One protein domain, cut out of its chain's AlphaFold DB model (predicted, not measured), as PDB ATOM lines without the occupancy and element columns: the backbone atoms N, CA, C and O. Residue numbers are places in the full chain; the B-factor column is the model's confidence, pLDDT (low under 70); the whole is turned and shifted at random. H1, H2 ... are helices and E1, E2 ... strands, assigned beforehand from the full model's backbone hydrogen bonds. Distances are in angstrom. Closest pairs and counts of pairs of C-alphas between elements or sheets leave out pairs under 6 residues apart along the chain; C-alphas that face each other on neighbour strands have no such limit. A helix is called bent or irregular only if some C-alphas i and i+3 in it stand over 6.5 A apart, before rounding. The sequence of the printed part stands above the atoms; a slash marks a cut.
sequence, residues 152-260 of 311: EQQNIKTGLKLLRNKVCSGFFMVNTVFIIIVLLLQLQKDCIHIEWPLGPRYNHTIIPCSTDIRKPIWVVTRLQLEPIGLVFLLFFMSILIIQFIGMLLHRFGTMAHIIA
ATOM      1  N   GLU A 152     -16.925  11.264 -29.865       76.88
ATOM      2  CA  GLU A 152     -17.052  11.651 -28.456       76.88
ATOM      3  C   GLU A 152     -18.186  10.885 -27.754       76.88
ATOM      4  O   GLU A 152     -17.996  10.345 -26.659       76.88
ATOM      5  N   GLN A 153     -19.333  10.699 -28.418       79.56
ATOM      6  CA  GLN A 153     -20.419   9.871 -27.880       79.56
ATOM      7  C   GLN A 153     -20.005   8.419 -27.642       79.56
ATOM      8  O   GLN A 153     -20.438   7.797 -26.666       79.56
ATOM      9  N   GLN A 154     -19.224   7.837 -28.553       84.31
ATOM     10  CA  GLN A 154     -18.749   6.464 -28.396       84.31
ATOM     11  C   GLN A 154     -17.754   6.349 -27.242       84.31
ATOM     12  O   GLN A 154     -17.836   5.387 -26.468       84.31
ATOM     13  N   ASN A 155     -16.892   7.348 -27.062       87.31
ATOM     14  CA  ASN A 155     -15.965   7.412 -25.936       87.31
ATOM     15  C   ASN A 155     -16.708   7.529 -24.604       87.31
ATOM     16  O   ASN A 155     -16.449   6.741 -23.693       87.31
ATOM     17  N   ILE A 156     -17.705   8.414 -24.516       86.50
ATOM     18  CA  ILE A 156     -18.557   8.559 -23.328       86.50
ATOM     19  C   ILE A 156     -19.287   7.238 -23.037       86.50
ATOM     20  O   ILE A 156     -19.208   6.711 -21.926       86.50
ATOM     21  N   LYS A 157     -19.929   6.621 -24.040       88.44
ATOM     22  CA  LYS A 157     -20.622   5.324 -23.886       88.44
ATOM     23  C   LYS A 157     -19.684   4.217 -23.401       88.44
ATOM     24  O   LYS A 157     -20.082   3.391 -22.575       88.44
ATOM     25  N   THR A 158     -18.457   4.185 -23.907       92.56
ATOM     26  CA  THR A 158     -17.441   3.206 -23.505       92.56
ATOM     27  C   THR A 158     -16.965   3.468 -22.077       92.56
ATOM     28  O   THR A 158     -16.915   2.532 -21.276       92.56
ATOM     29  N   GLY A 159     -16.736   4.732 -21.716       90.81
ATOM     30  CA  GLY A 159     -16.390   5.157 -20.358       90.81
ATOM     31  C   GLY A 159     -17.457   4.784 -19.328       90.81
ATOM     32  O   GLY A 159     -17.138   4.194 -18.297       90.81
ATOM     33  N   LEU A 160     -18.739   5.016 -19.633       92.38
ATOM     34  CA  LEU A 160     -19.848   4.635 -18.749       92.38
ATOM     35  C   LEU A 160     -19.942   3.114 -18.563       92.38
ATOM     36  O   LEU A 160     -20.152   2.631 -17.447       92.38
ATOM     37  N   LYS A 161     -19.764   2.337 -19.641       92.94
ATOM     38  CA  LYS A 161     -19.744   0.866 -19.556       92.94
ATOM     39  C   LYS A 161     -18.581   0.372 -18.698       92.94
ATOM     40  O   LYS A 161     -18.778  -0.529 -17.881       92.94
ATOM     41  N   LEU A 162     -17.401   0.964 -18.860       92.81
ATOM     42  CA  LEU A 162     -16.218   0.618 -18.080       92.81
ATOM     43  C   LEU A 162     -16.406   0.958 -16.597       92.81
ATOM     44  O   LEU A 162     -16.131   0.113 -15.747       92.81
ATOM     45  N   LEU A 163     -16.956   2.136 -16.286       93.94
ATOM     46  CA  LEU A 163     -17.278   2.535 -14.915       93.94
ATOM     47  C   LEU A 163     -18.252   1.547 -14.264       93.94
ATOM     48  O   LEU A 163     -17.978   1.032 -13.180       93.94
ATOM     49  N   ARG A 164     -19.353   1.222 -14.951       94.38
ATOM     50  CA  ARG A 164     -20.338   0.246 -14.469       94.38
ATOM     51  C   ARG A 164     -19.691  -1.106 -14.186       94.38
ATOM     52  O   ARG A 164     -19.932  -1.692 -13.134       94.38
ATOM     53  N   ASN A 165     -18.878  -1.606 -15.114       94.38
ATOM     54  CA  ASN A 165     -18.218  -2.898 -14.955       94.38
ATOM     55  C   ASN A 165     -17.218  -2.876 -13.789       94.38
ATOM     56  O   ASN A 165     -17.151  -3.840 -13.032       94.38
ATOM     57  N   LYS A 166     -16.498  -1.765 -13.593       93.56
ATOM     58  CA  LYS A 166     -15.559  -1.586 -12.481       93.56
ATOM     59  C   LYS A 166     -16.268  -1.571 -11.126       93.56
ATOM     60  O   LYS A 166     -15.836  -2.269 -10.214       93.56
ATOM     61  N   VAL A 167     -17.383  -0.846 -11.011       94.06
ATOM     62  CA  VAL A 167     -18.200  -0.819  -9.784       94.06
ATOM     63  C   VAL A 167     -18.830  -2.184  -9.516       94.06
ATOM     64  O   VAL A 167     -18.758  -2.674  -8.395       94.06
ATOM     65  N   CYS A 168     -19.389  -2.835 -10.540       93.94
ATOM     66  CA  CYS A 168     -19.982  -4.168 -10.416       93.94
ATOM     67  C   CYS A 168     -18.945  -5.213  -9.965       93.94
ATOM     68  O   CYS A 168     -19.197  -5.982  -9.039       93.94
ATOM     69  N   SER A 169     -17.749  -5.190 -10.561       93.56
ATOM     70  CA  SER A 169     -16.638  -6.064 -10.174       93.56
ATOM     71  C   SER A 169     -16.160  -5.789  -8.746       93.56
ATOM     72  O   SER A 169     -15.989  -6.733  -7.975       93.56
ATOM     73  N   GLY A 170     -16.009  -4.517  -8.361       94.00
ATOM     74  CA  GLY A 170     -15.640  -4.138  -6.996       94.00
ATOM     75  C   GLY A 170     -16.684  -4.578  -5.967       94.00
ATOM     76  O   GLY A 170     -16.330  -5.159  -4.944       94.00
ATOM     77  N   PHE A 171     -17.971  -4.382  -6.265       90.56
ATOM     78  CA  PHE A 171     -19.066  -4.853  -5.420       90.56
ATOM     79  C   PHE A 171     -19.028  -6.374  -5.260       90.56
ATOM     80  O   PHE A 171     -19.102  -6.872  -4.139       90.56
ATOM     81  N   PHE A 172     -18.855  -7.124  -6.351       94.31
ATOM     82  CA  PHE A 172     -18.723  -8.579  -6.284       94.31
ATOM     83  C   PHE A 172     -17.541  -9.001  -5.400       94.31
ATOM     84  O   PHE A 172     -17.728  -9.794  -4.483       94.31
ATOM     85  N   MET A 173     -16.358  -8.412  -5.605       94.31
ATOM     86  CA  MET A 173     -15.158  -8.724  -4.826       94.31
ATOM     87  C   MET A 173     -15.353  -8.455  -3.327       94.31
ATOM     88  O   MET A 173     -15.023  -9.311  -2.508       94.31
ATOM     89  N   VAL A 174     -15.918  -7.302  -2.954       91.81
ATOM     90  CA  VAL A 174     -16.183  -6.961  -1.546       91.81
ATOM     91  C   VAL A 174     -17.179  -7.938  -0.923       91.81
ATOM     92  O   VAL A 174     -16.961  -8.387   0.200       91.81
ATOM     93  N   ASN A 175     -18.228  -8.331  -1.651       90.69
ATOM     94  CA  ASN A 175     -19.173  -9.338  -1.167       90.69
ATOM     95  C   ASN A 175     -18.518 -10.717  -1.002       90.69
ATOM     96  O   ASN A 175     -18.766 -11.388  -0.003       90.69
ATOM     97  N   THR A 176     -17.651 -11.138  -1.927       93.00
ATOM     98  CA  THR A 176     -16.896 -12.394  -1.787       93.00
ATOM     99  C   THR A 176     -15.996 -12.361  -0.554       93.00
ATOM    100  O   THR A 176     -16.013 -13.298   0.241       93.00
ATOM    101  N   VAL A 177     -15.254 -11.270  -0.352       92.19
ATOM    102  CA  VAL A 177     -14.408 -11.086   0.838       92.19
ATOM    103  C   VAL A 177     -15.254 -11.090   2.113       92.19
ATOM    104  O   VAL A 177     -14.881 -11.747   3.081       92.19
ATOM    105  N   PHE A 178     -16.415 -10.434   2.111       89.88
ATOM    106  CA  PHE A 178     -17.339 -10.440   3.244       89.88
ATOM    107  C   PHE A 178     -17.812 -11.858   3.595       89.88
ATOM    108  O   PHE A 178     -17.744 -12.251   4.758       89.88
ATOM    109  N   ILE A 179     -18.209 -12.656   2.599       89.88
ATOM    110  CA  ILE A 179     -18.605 -14.058   2.804       89.88
ATOM    111  C   ILE A 179     -17.440 -14.875   3.379       89.88
ATOM    112  O   ILE A 179     -17.655 -15.646   4.309       89.88
ATOM    113  N   ILE A 180     -16.210 -14.686   2.883       90.62
ATOM    114  CA  ILE A 180     -15.017 -15.376   3.405       90.62
ATOM    115  C   ILE A 180     -14.746 -14.987   4.864       90.62
ATOM    116  O   ILE A 180     -14.495 -15.865   5.686       90.62
ATOM    117  N   ILE A 181     -14.823 -13.699   5.212       87.38
ATOM    118  CA  ILE A 181     -14.629 -13.222   6.592       87.38
ATOM    119  C   ILE A 181     -15.678 -13.836   7.522       87.38
ATOM    120  O   ILE A 181     -15.334 -14.363   8.581       87.38
ATOM    121  N   VAL A 182     -16.947 -13.809   7.113       85.75
ATOM    122  CA  VAL A 182     -18.038 -14.427   7.871       85.75
ATOM    123  C   VAL A 182     -17.802 -15.933   8.011       85.75
ATOM    124  O   VAL A 182     -17.948 -16.459   9.109       85.75
ATOM    125  N   LEU A 183     -17.376 -16.625   6.952       86.38
ATOM    126  CA  LEU A 183     -17.076 -18.059   6.982       86.38
ATOM    127  C   LEU A 183     -15.916 -18.396   7.933       86.38
ATOM    128  O   LEU A 183     -16.027 -19.338   8.712       86.38
ATOM    129  N   LEU A 184     -14.827 -17.620   7.917       85.81
ATOM    130  CA  LEU A 184     -13.681 -17.817   8.815       85.81
ATOM    131  C   LEU A 184     -14.077 -17.644  10.282       85.81
ATOM    132  O   LEU A 184     -13.721 -18.468  11.124       85.81
ATOM    133  N   LEU A 185     -14.859 -16.609  10.583       81.25
ATOM    134  CA  LEU A 185     -15.381 -16.387  11.931       81.25
ATOM    135  C   LEU A 185     -16.376 -17.466  12.338       81.25
ATOM    136  O   LEU A 185     -16.434 -17.834  13.508       81.25
ATOM    137  N   GLN A 186     -17.120 -18.014  11.376       80.00
ATOM    138  CA  GLN A 186     -17.989 -19.149  11.628       80.00
ATOM    139  C   GLN A 186     -17.228 -20.464  11.875       80.00
ATOM    140  O   GLN A 186     -17.751 -21.333  12.569       80.00
ATOM    141  N   LEU A 187     -16.016 -20.617  11.340       83.75
ATOM    142  CA  LEU A 187     -15.176 -21.804  11.528       83.75
ATOM    143  C   LEU A 187     -14.358 -21.755  12.829       83.75
ATOM    144  O   LEU A 187     -13.894 -22.783  13.312       83.75
ATOM    145  N   GLN A 188     -14.162 -20.564  13.397       78.62
ATOM    146  CA  GLN A 188     -13.419 -20.348  14.644       78.62
ATOM    147  C   GLN A 188     -14.310 -19.930  15.821       78.62
ATOM    148  O   GLN A 188     -13.793 -19.425  16.817       78.62
ATOM    149  N   LYS A 189     -15.627 -20.177  15.741       69.00
ATOM    150  CA  LYS A 189     -16.599 -19.864  16.810       69.00
ATOM    151  C   LYS A 189     -16.181 -20.427  18.170       69.00
ATOM    152  O   LYS A 189     -16.345 -19.748  19.174       69.00
ATOM    153  N   ASP A 190     -15.589 -21.621  18.177       62.75
ATOM    154  CA  ASP A 190     -15.221 -22.335  19.406       62.75
ATOM    155  C   ASP A 190     -13.859 -21.894  19.977       62.75
ATOM    156  O   ASP A 190     -13.593 -22.062  21.166       62.75
ATOM    157  N   CYS A 191     -12.992 -21.294  19.151       61.00
ATOM    158  CA  CYS A 191     -11.658 -20.836  19.559       61.00
ATOM    159  C   CYS A 191     -11.624 -19.335  19.893       61.00
ATOM    160  O   CYS A 191     -10.852 -18.913  20.753       61.00
ATOM    161  N   ILE A 192     -12.445 -18.519  19.222       67.25
ATOM    162  CA  ILE A 192     -12.477 -17.057  19.356       67.25
ATOM    163  C   ILE A 192     -13.759 -16.654  20.089       67.25
ATOM    164  O   ILE A 192     -14.771 -16.282  19.500       67.25
ATOM    165  N   HIS A 193     -13.694 -16.708  21.416       64.44
ATOM    166  CA  HIS A 193     -14.669 -16.049  22.278       64.44
ATOM    167  C   HIS A 193     -14.168 -14.621  22.528       64.44
ATOM    168  O   HIS A 193     -13.201 -14.418  23.262       64.44
ATOM    169  N   ILE A 194     -14.775 -13.624  21.876       68.25
ATOM    170  CA  ILE A 194     -14.405 -12.219  22.090       68.25
ATOM    171  C   ILE A 194     -15.043 -11.766  23.402       68.25
ATOM    172  O   ILE A 194     -16.258 -11.582  23.503       68.25
ATOM    173  N   GLU A 195     -14.206 -11.590  24.419       64.31
ATOM    174  CA  GLU A 195     -14.617 -10.985  25.675       64.31
ATOM    175  C   GLU A 195     -14.923  -9.499  25.468       64.31
ATOM    176  O   GLU A 195     -14.066  -8.714  25.056       64.31
ATOM    177  N   TRP A 196     -16.155  -9.091  25.769       65.38
ATOM    178  CA  TRP A 196     -16.564  -7.701  25.612       65.38
ATOM    179  C   TRP A 196     -15.808  -6.770  26.586       65.38
ATOM    180  O   TRP A 196     -15.918  -6.945  27.807       65.38
ATOM    181  N   PRO A 197     -15.086  -5.739  26.095       65.38
ATOM    182  CA  PRO A 197     -14.249  -4.887  26.944       65.38
ATOM    183  C   PRO A 197     -15.058  -3.976  27.881       65.38
ATOM    184  O   PRO A 197     -14.569  -3.616  28.950       65.38
ATOM    185  N   LEU A 198     -16.304  -3.643  27.518       64.62
ATOM    186  CA  LEU A 198     -17.190  -2.745  28.274       64.62
ATOM    187  C   LEU A 198     -18.212  -3.505  29.150       64.62
ATOM    188  O   LEU A 198     -19.224  -2.941  29.557       64.62
ATOM    189  N   GLY A 199     -17.991  -4.800  29.409       60.22
ATOM    190  CA  GLY A 199     -18.922  -5.640  30.172       60.22
ATOM    191  C   GLY A 199     -18.819  -5.431  31.690       60.22
ATOM    192  O   GLY A 199     -17.703  -5.244  32.192       60.22
ATOM    193  N   PRO A 200     -19.935  -5.522  32.448       58.72
ATOM    194  CA  PRO A 200     -19.878  -5.506  33.904       58.72
ATOM    195  C   PRO A 200     -19.040  -6.692  34.396       58.72
ATOM    196  O   PRO A 200     -19.212  -7.821  33.936       58.72
ATOM    197  N   ARG A 201     -18.116  -6.443  35.328       55.03
ATOM    198  CA  ARG A 201     -17.371  -7.514  36.000       55.03
ATOM    199  C   ARG A 201     -18.297  -8.171  37.017       55.03
ATOM    200  O   ARG A 201     -18.475  -7.644  38.110       55.03
ATOM    201  N   TYR A 202     -18.886  -9.305  36.662       54.84
ATOM    202  CA  TYR A 202     -19.584 -10.131  37.640       54.84
ATOM    203  C   TYR A 202     -18.574 -11.076  38.288       54.84
ATOM    204  O   TYR A 202     -18.102 -12.028  37.666       54.84
ATOM    205  N   ASN A 203     -18.216 -10.781  39.537       54.12
ATOM    206  CA  ASN A 203     -17.417 -11.675  40.363       54.12
ATOM    207  C   ASN A 203     -18.340 -12.787  40.859       54.12
ATOM    208  O   ASN A 203     -19.135 -12.556  41.768       54.12
ATOM    209  N   HIS A 204     -18.251 -13.976  40.275       58.28
ATOM    210  CA  HIS A 204     -18.906 -15.142  40.846       58.28
ATOM    211  C   HIS A 204     -17.845 -16.108  41.374       58.28
ATOM    212  O   HIS A 204     -16.825 -16.363  40.735       58.28
ATOM    213  N   THR A 205     -18.055 -16.597  42.592       54.50
ATOM    214  CA  THR A 205     -17.176 -17.573  43.236       54.50
ATOM    215  C   THR A 205     -17.666 -18.972  42.899       54.50
ATOM    216  O   THR A 205     -18.749 -19.364  43.335       54.50
ATOM    217  N   ILE A 206     -16.872 -19.730  42.147       59.56
ATOM    218  CA  ILE A 206     -17.128 -21.152  41.898       59.56
ATOM    219  C   ILE A 206     -16.390 -21.946  42.981       59.56
ATOM    220  O   ILE A 206     -15.181 -21.780  43.149       59.56
ATOM    221  N   ILE A 207     -17.104 -22.787  43.732       58.62
ATOM    222  CA  ILE A 207     -16.502 -23.738  44.679       58.62
ATOM    223  C   ILE A 207     -16.419 -25.089  43.954       58.62
ATOM    224  O   ILE A 207     -17.464 -25.700  43.721       58.62
ATOM    225  N   PRO A 208     -15.229 -25.562  43.548       62.69
ATOM    226  CA  PRO A 208     -15.111 -26.836  42.849       62.69
ATOM    227  C   PRO A 208     -15.424 -28.002  43.800       62.69
ATOM    228  O   PRO A 208     -14.772 -28.172  44.826       62.69
ATOM    229  N   CYS A 209     -16.396 -28.847  43.444       55.81
ATOM    230  CA  CYS A 209     -16.820 -30.003  44.250       55.81
ATOM    231  C   CYS A 209     -15.821 -31.184  44.261       55.81
ATOM    232  O   CYS A 209     -16.140 -32.235  44.804       55.81
ATOM    233  N   SER A 210     -14.637 -31.045  43.651       59.59
ATOM    234  CA  SER A 210     -13.720 -32.164  43.366       59.59
ATOM    235  C   SER A 210     -12.372 -32.090  44.098       59.59
ATOM    236  O   SER A 210     -11.502 -32.924  43.856       59.59
ATOM    237  N   THR A 211     -12.151 -31.104  44.967       58.09
ATOM    238  CA  THR A 211     -10.877 -30.952  45.689       58.09
ATOM    239  C   THR A 211     -11.138 -30.507  47.125       58.09
ATOM    240  O   THR A 211     -11.958 -29.628  47.362       58.09
ATOM    241  N   ASP A 212     -10.412 -31.088  48.084       55.94
ATOM    242  CA  ASP A 212     -10.539 -30.868  49.544       55.94
ATOM    243  C   ASP A 212     -10.166 -29.436  50.007       55.94
ATOM    244  O   ASP A 212     -10.070 -29.107  51.184       55.94
ATOM    245  N   ILE A 213      -9.954 -28.527  49.058       58.56
ATOM    246  CA  ILE A 213      -9.553 -27.149  49.301       58.56
ATOM    247  C   ILE A 213     -10.729 -26.257  48.904       58.56
ATOM    248  O   ILE A 213     -10.840 -25.810  47.764       58.56
ATOM    249  N   ARG A 214     -11.610 -25.968  49.869       55.22
ATOM    250  CA  ARG A 214     -12.724 -25.008  49.733       55.22
ATOM    251  C   ARG A 214     -12.223 -23.556  49.707       55.22
ATOM    252  O   ARG A 214     -12.572 -22.758  50.575       55.22
ATOM    253  N   LYS A 215     -11.371 -23.198  48.747       54.44
ATOM    254  CA  LYS A 215     -10.965 -21.802  48.527       54.44
ATOM    255  C   LYS A 215     -11.833 -21.197  47.417       54.44
ATOM    256  O   LYS A 215     -11.885 -21.781  46.336       54.44
ATOM    257  N   PRO A 216     -12.517 -20.061  47.650       56.97
ATOM    258  CA  PRO A 216     -13.242 -19.369  46.592       56.97
ATOM    259  C   PRO A 216     -12.237 -18.823  45.570       56.97
ATOM    260  O   PRO A 216     -11.333 -18.065  45.923       56.97
ATOM    261  N   ILE A 217     -12.378 -19.227  44.309       59.72
ATOM    262  CA  ILE A 217     -11.556 -18.730  43.200       59.72
ATOM    263  C   ILE A 217     -12.322 -17.584  42.534       59.72
ATOM    264  O   ILE A 217     -13.503 -17.722  42.215       59.72
ATOM    265  N   TRP A 218     -11.655 -16.444  42.346       52.75
ATOM    266  CA  TRP A 218     -12.211 -15.292  41.637       52.75
ATOM    267  C   TRP A 218     -12.142 -15.545  40.131       52.75
ATOM    268  O   TRP A 218     -11.055 -15.500  39.554       52.75
ATOM    269  N   VAL A 219     -13.282 -15.801  39.489       58.03
ATOM    270  CA  VAL A 219     -13.362 -15.915  38.027       58.03
ATOM    271  C   VAL A 219     -14.094 -14.685  37.496       58.03
ATOM    272  O   VAL A 219     -15.253 -14.439  37.825       58.03
ATOM    273  N   VAL A 220     -13.391 -13.867  36.711       57.78
ATOM    274  CA  VAL A 220     -13.979 -12.708  36.031       57.78
ATOM    275  C   VAL A 220     -14.586 -13.207  34.730       57.78
ATOM    276  O   VAL A 220     -13.863 -13.440  33.768       57.78
ATOM    277  N   THR A 221     -15.904 -13.373  34.683       57.12
ATOM    278  CA  THR A 221     -16.580 -13.773  33.442       57.12
ATOM    279  C   THR A 221     -17.012 -12.539  32.683       57.12
ATOM    280  O   THR A 221     -17.809 -11.732  33.164       57.12
ATOM    281  N   ARG A 222     -16.436 -12.359  31.497       59.16
ATOM    282  CA  ARG A 222     -16.832 -11.302  30.572       59.16
ATOM    283  C   ARG A 222     -18.077 -11.724  29.806       59.16
ATOM    284  O   ARG A 222     -18.334 -12.911  29.625       59.16
ATOM    285  N   LEU A 223     -18.842 -10.735  29.353       64.06
ATOM    286  CA  LEU A 223     -19.946 -10.973  28.434       64.06
ATOM    287  C   LEU A 223     -19.351 -11.556  27.144       64.06
ATOM    288  O   LEU A 223     -18.550 -10.893  26.480       64.06
ATOM    289  N   GLN A 224     -19.684 -12.810  26.850       65.19
ATOM    290  CA  GLN A 224     -19.236 -13.501  25.647       65.19
ATOM    291  C   GLN A 224     -20.140 -13.058  24.499       65.19
ATOM    292  O   GLN A 224     -21.329 -13.373  24.488       65.19
ATOM    293  N   LEU A 225     -19.599 -12.269  23.571       69.00
ATOM    294  CA  LEU A 225     -20.315 -11.936  22.344       69.00
ATOM    295  C   LEU A 225     -20.004 -12.984  21.285       69.00
ATOM    296  O   LEU A 225     -18.844 -13.330  21.062       69.00
ATOM    297  N   GLU A 226     -21.045 -13.445  20.597       75.75
ATOM    298  CA  GLU A 226     -20.865 -14.335  19.462       75.75
ATOM    299  C   GLU A 226     -20.182 -13.555  18.320       75.75
ATOM    300  O   GLU A 226     -20.693 -12.508  17.897       75.75
ATOM    301  N   PRO A 227     -19.038 -14.029  17.793       76.69
ATOM    302  CA  PRO A 227     -18.272 -13.303  16.776       76.69
ATOM    303  C   PRO A 227     -19.081 -13.051  15.493       76.69
ATOM    304  O   PRO A 227     -18.855 -12.059  14.798       76.69
ATOM    305  N   ILE A 228     -20.081 -13.898  15.210       82.19
ATOM    306  CA  ILE A 228     -21.007 -13.713  14.087       82.19
ATOM    307  C   ILE A 228     -21.892 -12.467  14.258       82.19
ATOM    308  O   ILE A 228     -22.097 -11.720  13.298       82.19
ATOM    309  N   GLY A 229     -22.364 -12.201  15.480       81.06
ATOM    310  CA  GLY A 229     -23.206 -11.049  15.795       81.06
ATOM    311  C   GLY A 229     -22.436  -9.733  15.704       81.06
ATOM    312  O   GLY A 229     -22.979  -8.729  15.245       81.06
ATOM    313  N   LEU A 230     -21.146  -9.745  16.058       82.56
ATOM    314  CA  LEU A 230     -20.272  -8.575  15.947       82.56
ATOM    315  C   LEU A 230     -20.057  -8.160  14.486       82.56
ATOM    316  O   LEU A 230     -20.166  -6.977  14.165       82.56
ATOM    317  N   VAL A 231     -19.804  -9.111  13.582       84.19
ATOM    318  CA  VAL A 231     -19.642  -8.787  12.152       84.19
ATOM    319  C   VAL A 231     -20.942  -8.323  11.518       84.19
ATOM    320  O   VAL A 231     -20.922  -7.378  10.729       84.19
ATOM    321  N   PHE A 232     -22.072  -8.918  11.900       85.25
ATOM    322  CA  PHE A 232     -23.379  -8.440  11.460       85.25
ATOM    323  C   PHE A 232     -23.630  -6.984  11.889       85.25
ATOM    324  O   PHE A 232     -24.038  -6.164  11.066       85.25
ATOM    325  N   LEU A 233     -23.309  -6.636  13.141       86.62
ATOM    326  CA  LEU A 233     -23.448  -5.271  13.650       86.62
ATOM    327  C   LEU A 233     -22.538  -4.279  12.911       86.62
ATOM    328  O   LEU A 233     -22.990  -3.196  12.543       86.62
ATOM    329  N   LEU A 234     -21.276  -4.644  12.660       86.69
ATOM    330  CA  LEU A 234     -20.342  -3.799  11.908       86.69
ATOM    331  C   LEU A 234     -20.792  -3.587  10.458       86.69
ATOM    332  O   LEU A 234     -20.719  -2.468   9.950       86.69
ATOM    333  N   PHE A 235     -21.285  -4.635   9.794       89.19
ATOM    334  CA  PHE A 235     -21.802  -4.534   8.430       89.19
ATOM    335  C   PHE A 235     -23.035  -3.629   8.359       89.19
ATOM    336  O   PHE A 235     -23.100  -2.735   7.515       89.19
ATOM    337  N   PHE A 236     -23.978  -3.803   9.287       89.88
ATOM    338  CA  PHE A 236     -25.167  -2.960   9.371       89.88
ATOM    339  C   PHE A 236     -24.812  -1.495   9.659       89.88
ATOM    340  O   PHE A 236     -25.314  -0.599   8.982       89.88
ATOM    341  N   MET A 237     -23.882  -1.241  10.585       91.75
ATOM    342  CA  MET A 237     -23.378   0.111  10.851       91.75
ATOM    343  C   MET A 237     -22.697   0.734   9.627       91.75
ATOM    344  O   MET A 237     -22.924   1.907   9.339       91.75
ATOM    345  N   SER A 238     -21.917  -0.039   8.866       91.12
ATOM    346  CA  SER A 238     -21.305   0.435   7.617       91.12
ATOM    347  C   SER A 238     -22.364   0.863   6.592       91.12
ATOM    348  O   SER A 238     -22.273   1.953   6.025       91.12
ATOM    349  N   ILE A 239     -23.422   0.062   6.415       91.44
ATOM    350  CA  ILE A 239     -24.545   0.412   5.532       91.44
ATOM    351  C   ILE A 239     -25.233   1.695   6.006       91.44
ATOM    352  O   ILE A 239     -25.481   2.575   5.183       91.44
ATOM    353  N   LEU A 240     -25.500   1.838   7.309       93.38
ATOM    354  CA  LEU A 240     -26.114   3.049   7.861       93.38
ATOM    355  C   LEU A 240     -25.265   4.297   7.603       93.38
ATOM    356  O   LEU A 240     -25.810   5.335   7.235       93.38
ATOM    357  N   ILE A 241     -23.940   4.205   7.742       94.94
ATOM    358  CA  ILE A 241     -23.027   5.325   7.469       94.94
ATOM    359  C   ILE A 241     -23.054   5.694   5.983       94.94
ATOM    360  O   ILE A 241     -23.189   6.870   5.649       94.94
ATOM    361  N   ILE A 242     -22.963   4.709   5.085       93.06
ATOM    362  CA  ILE A 242     -23.011   4.954   3.636       93.06
ATOM    363  C   ILE A 242     -24.354   5.583   3.247       93.06
ATOM    364  O   ILE A 242     -24.380   6.551   2.488       93.06
ATOM    365  N   GLN A 243     -25.464   5.076   3.790       92.31
ATOM    366  CA  GLN A 243     -26.796   5.642   3.577       92.31
ATOM    367  C   GLN A 243     -26.884   7.074   4.105       92.31
ATOM    368  O   GLN A 243     -27.367   7.951   3.397       92.31
ATOM    369  N   PHE A 244     -26.368   7.338   5.303       94.25
ATOM    370  CA  PHE A 244     -26.348   8.676   5.883       94.25
ATOM    371  C   PHE A 244     -25.557   9.661   5.014       94.25
ATOM    372  O   PHE A 244     -26.061  10.737   4.697       94.25
ATOM    373  N   ILE A 245     -24.367   9.275   4.545       93.88
ATOM    374  CA  ILE A 245     -23.560  10.095   3.633       93.88
ATOM    375  C   ILE A 245     -24.280  10.292   2.295       93.88
ATOM    376  O   ILE A 245     -24.305  11.406   1.782       93.88
ATOM    377  N   GLY A 246     -24.900   9.251   1.736       92.44
ATOM    378  CA  GLY A 246     -25.675   9.355   0.499       92.44
ATOM    379  C   GLY A 246     -26.836  10.343   0.623       92.44
ATOM    380  O   GLY A 246     -27.014  11.203  -0.240       92.44
ATOM    381  N   MET A 247     -27.573  10.284   1.735       91.00
ATOM    382  CA  MET A 247     -28.651  11.228   2.035       91.00
ATOM    383  C   MET A 247     -28.121  12.652   2.255       91.00
ATOM    384  O   MET A 247     -28.744  13.610   1.794       91.00
ATOM    385  N   LEU A 248     -26.959  12.805   2.898       89.19
ATOM    386  CA  LEU A 248     -26.293  14.099   3.054       89.19
ATOM    387  C   LEU A 248     -25.833  14.677   1.712       89.19
ATOM    388  O   LEU A 248     -26.116  15.838   1.447       89.19
ATOM    389  N   LEU A 249     -25.179  13.900   0.844       88.38
ATOM    390  CA  LEU A 249     -24.746  14.354  -0.484       88.38
ATOM    391  C   LEU A 249     -25.935  14.723  -1.373       88.38
ATOM    392  O   LEU A 249     -25.891  15.748  -2.048       88.38
ATOM    393  N   HIS A 250     -27.021  13.947  -1.325       87.00
ATOM    394  CA  HIS A 250     -28.274  14.307  -1.991       87.00
ATOM    395  C   HIS A 250     -28.805  15.652  -1.475       87.00
ATOM    396  O   HIS A 250     -29.131  16.544  -2.258       87.00
ATOM    397  N   ARG A 251     -28.821  15.836  -0.148       88.81
ATOM    398  CA  ARG A 251     -29.237  17.093   0.483       88.81
ATOM    399  C   ARG A 251     -28.315  18.261   0.110       88.81
ATOM    400  O   ARG A 251     -28.816  19.353  -0.151       88.81
ATOM    401  N   PHE A 252     -27.003  18.045   0.053       86.12
ATOM    402  CA  PHE A 252     -26.021  19.044  -0.373       86.12
ATOM    403  C   PHE A 252     -26.138  19.378  -1.860       86.12
ATOM    404  O   PHE A 252     -25.918  20.529  -2.216       86.12
ATOM    405  N   GLY A 253     -26.543  18.436  -2.714       82.31
ATOM    406  CA  GLY A 253     -26.834  18.704  -4.125       82.31
ATOM    407  C   GLY A 253     -27.940  19.748  -4.288       82.31
ATOM    408  O   GLY A 253     -27.781  20.712  -5.036       82.31
ATOM    409  N   THR A 254     -29.016  19.628  -3.505       85.19
ATOM    410  CA  THR A 254     -30.069  20.652  -3.458       85.19
ATOM    411  C   THR A 254     -29.549  21.972  -2.881       85.19
ATOM    412  O   THR A 254     -29.858  23.031  -3.417       85.19
ATOM    413  N   MET A 255     -28.720  21.937  -1.829       80.06
ATOM    414  CA  MET A 255     -28.134  23.165  -1.273       80.06
ATOM    415  C   MET A 255     -27.186  23.874  -2.247       80.06
ATOM    416  O   MET A 255     -27.207  25.094  -2.308       80.06
ATOM    417  N   ALA A 256     -26.385  23.149  -3.030       81.00
ATOM    418  CA  ALA A 256     -25.476  23.733  -4.015       81.00
ATOM    419  C   ALA A 256     -26.242  24.459  -5.129       81.00
ATOM    420  O   ALA A 256     -25.861  25.561  -5.516       81.00
ATOM    421  N   HIS A 257     -27.362  23.886  -5.584       75.31
ATOM    422  CA  HIS A 257     -28.267  24.557  -6.515       75.31
ATOM    423  C   HIS A 257     -28.871  25.829  -5.901       75.31
ATOM    424  O   HIS A 257     -28.891  26.872  -6.545       75.31
ATOM    425  N   ILE A 258     -29.298  25.767  -4.633       79.12
ATOM    426  CA  ILE A 258     -29.837  26.926  -3.903       79.12
ATOM    427  C   ILE A 258     -28.768  28.014  -3.701       79.12
ATOM    428  O   ILE A 258     -29.071  29.196  -3.797       79.12
ATOM    429  N   ILE A 259     -27.508  27.653  -3.446       76.50
ATOM    430  CA  ILE A 259     -26.398  28.613  -3.312       76.50
ATOM    431  C   ILE A 259     -26.056  29.244  -4.667       76.50
ATOM    432  O   ILE A 259     -25.770  30.433  -4.725       76.50
ATOM    433  N   ALA A 260     -26.134  28.487  -5.764       74.81
ATOM    434  CA  ALA A 260     -25.968  29.038  -7.107       74.81
ATOM    435  C   ALA A 260     -27.114  29.993  -7.494       74.81
ATOM    436  O   ALA A 260     -26.879  30.953  -8.224       74.81
TER     437      ALA A 260
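What this domain is: This is residues 152 to 260 of the 311 residues of an uncharacterized protein of Loa loa (UniProt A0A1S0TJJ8). Two long helices, H1 and H2, make a narrow V, meeting near the end of H1 and the start of H2, with residues 152 to 177 and 236 to 260 sticking out as its two free arms. Beyond the point of the V, a loosely formed strand hairpin, E1 and E2, and the links around it carry the long axis on, away from the arms. The printed part has 109 residues, with two named helices and two named strands in the order H1, E1, E2, H2; the sheet, in the order E1 - E2, is antiparallel, and the class is mostly helix. The whole is extended, with a radius of gyration of the C-alphas of 25.5 A and spans of 89 by 36 by 11 A.

How they stand to each other: H1, residues 152 to 187, touches H2, residues 227 to 260, with 6 pairs of C-alphas within 8 A. H1 touches H2 with residues 182 to 186 alone, and H2 touches H1 with residues 227 to 231 alone; the closest C-alphas of the two helices, those of Leu 185 and Pro 227, are 6.4 A apart. The two helices run opposite ways at a shallow tilt of 27 degrees, with centres 19.3 A apart. In both H1 and H2 every O i to N i+4 pair is within hydrogen-bond range. E1, residues 202 to 206, and E2, residues 217 to 221, form a hairpin of antiparallel neighbours, with 139 degrees between their directions. The C-alphas of Asn 203 and Val 220 face each other at 5.6 A, and those of Thr 205 and Trp 218 at 5.7 A, but no backbone N and O across this pair are within hydrogen-bond range. Residues 194 to 195 form a short antiparallel pairing with residues 224 to 225. H1 and E2 are apart, and so are E1 and H2.

Where its parts are: H1 begins at C-alpha 152, (-17.052, 11.651, -28.456), and runs 52.2 A from first to last C-alpha. E1 measures 12.1 A and E2 12.0 A. H2 measures 49.2 A from C-alpha 227 at (-18.272, -13.303, 16.776) to C-alpha 260 at (-25.968, 29.038, -7.107). Neither helix is bent.

The domain as a whole: The two C-alphas farthest apart, those of Glu 152 and Asp 212, are 89.1 A apart, while the first and last printed C-alphas are 28.9 A apart. The printed part has no cut. The link from H1 to E1 is long, with 14 residues; that from E1 to E2 is short, with 10, and that from E2 to H2 is tight, with 5. The mean pLDDT of the printed part is 78.4, and residues 189 to 225 are under 70.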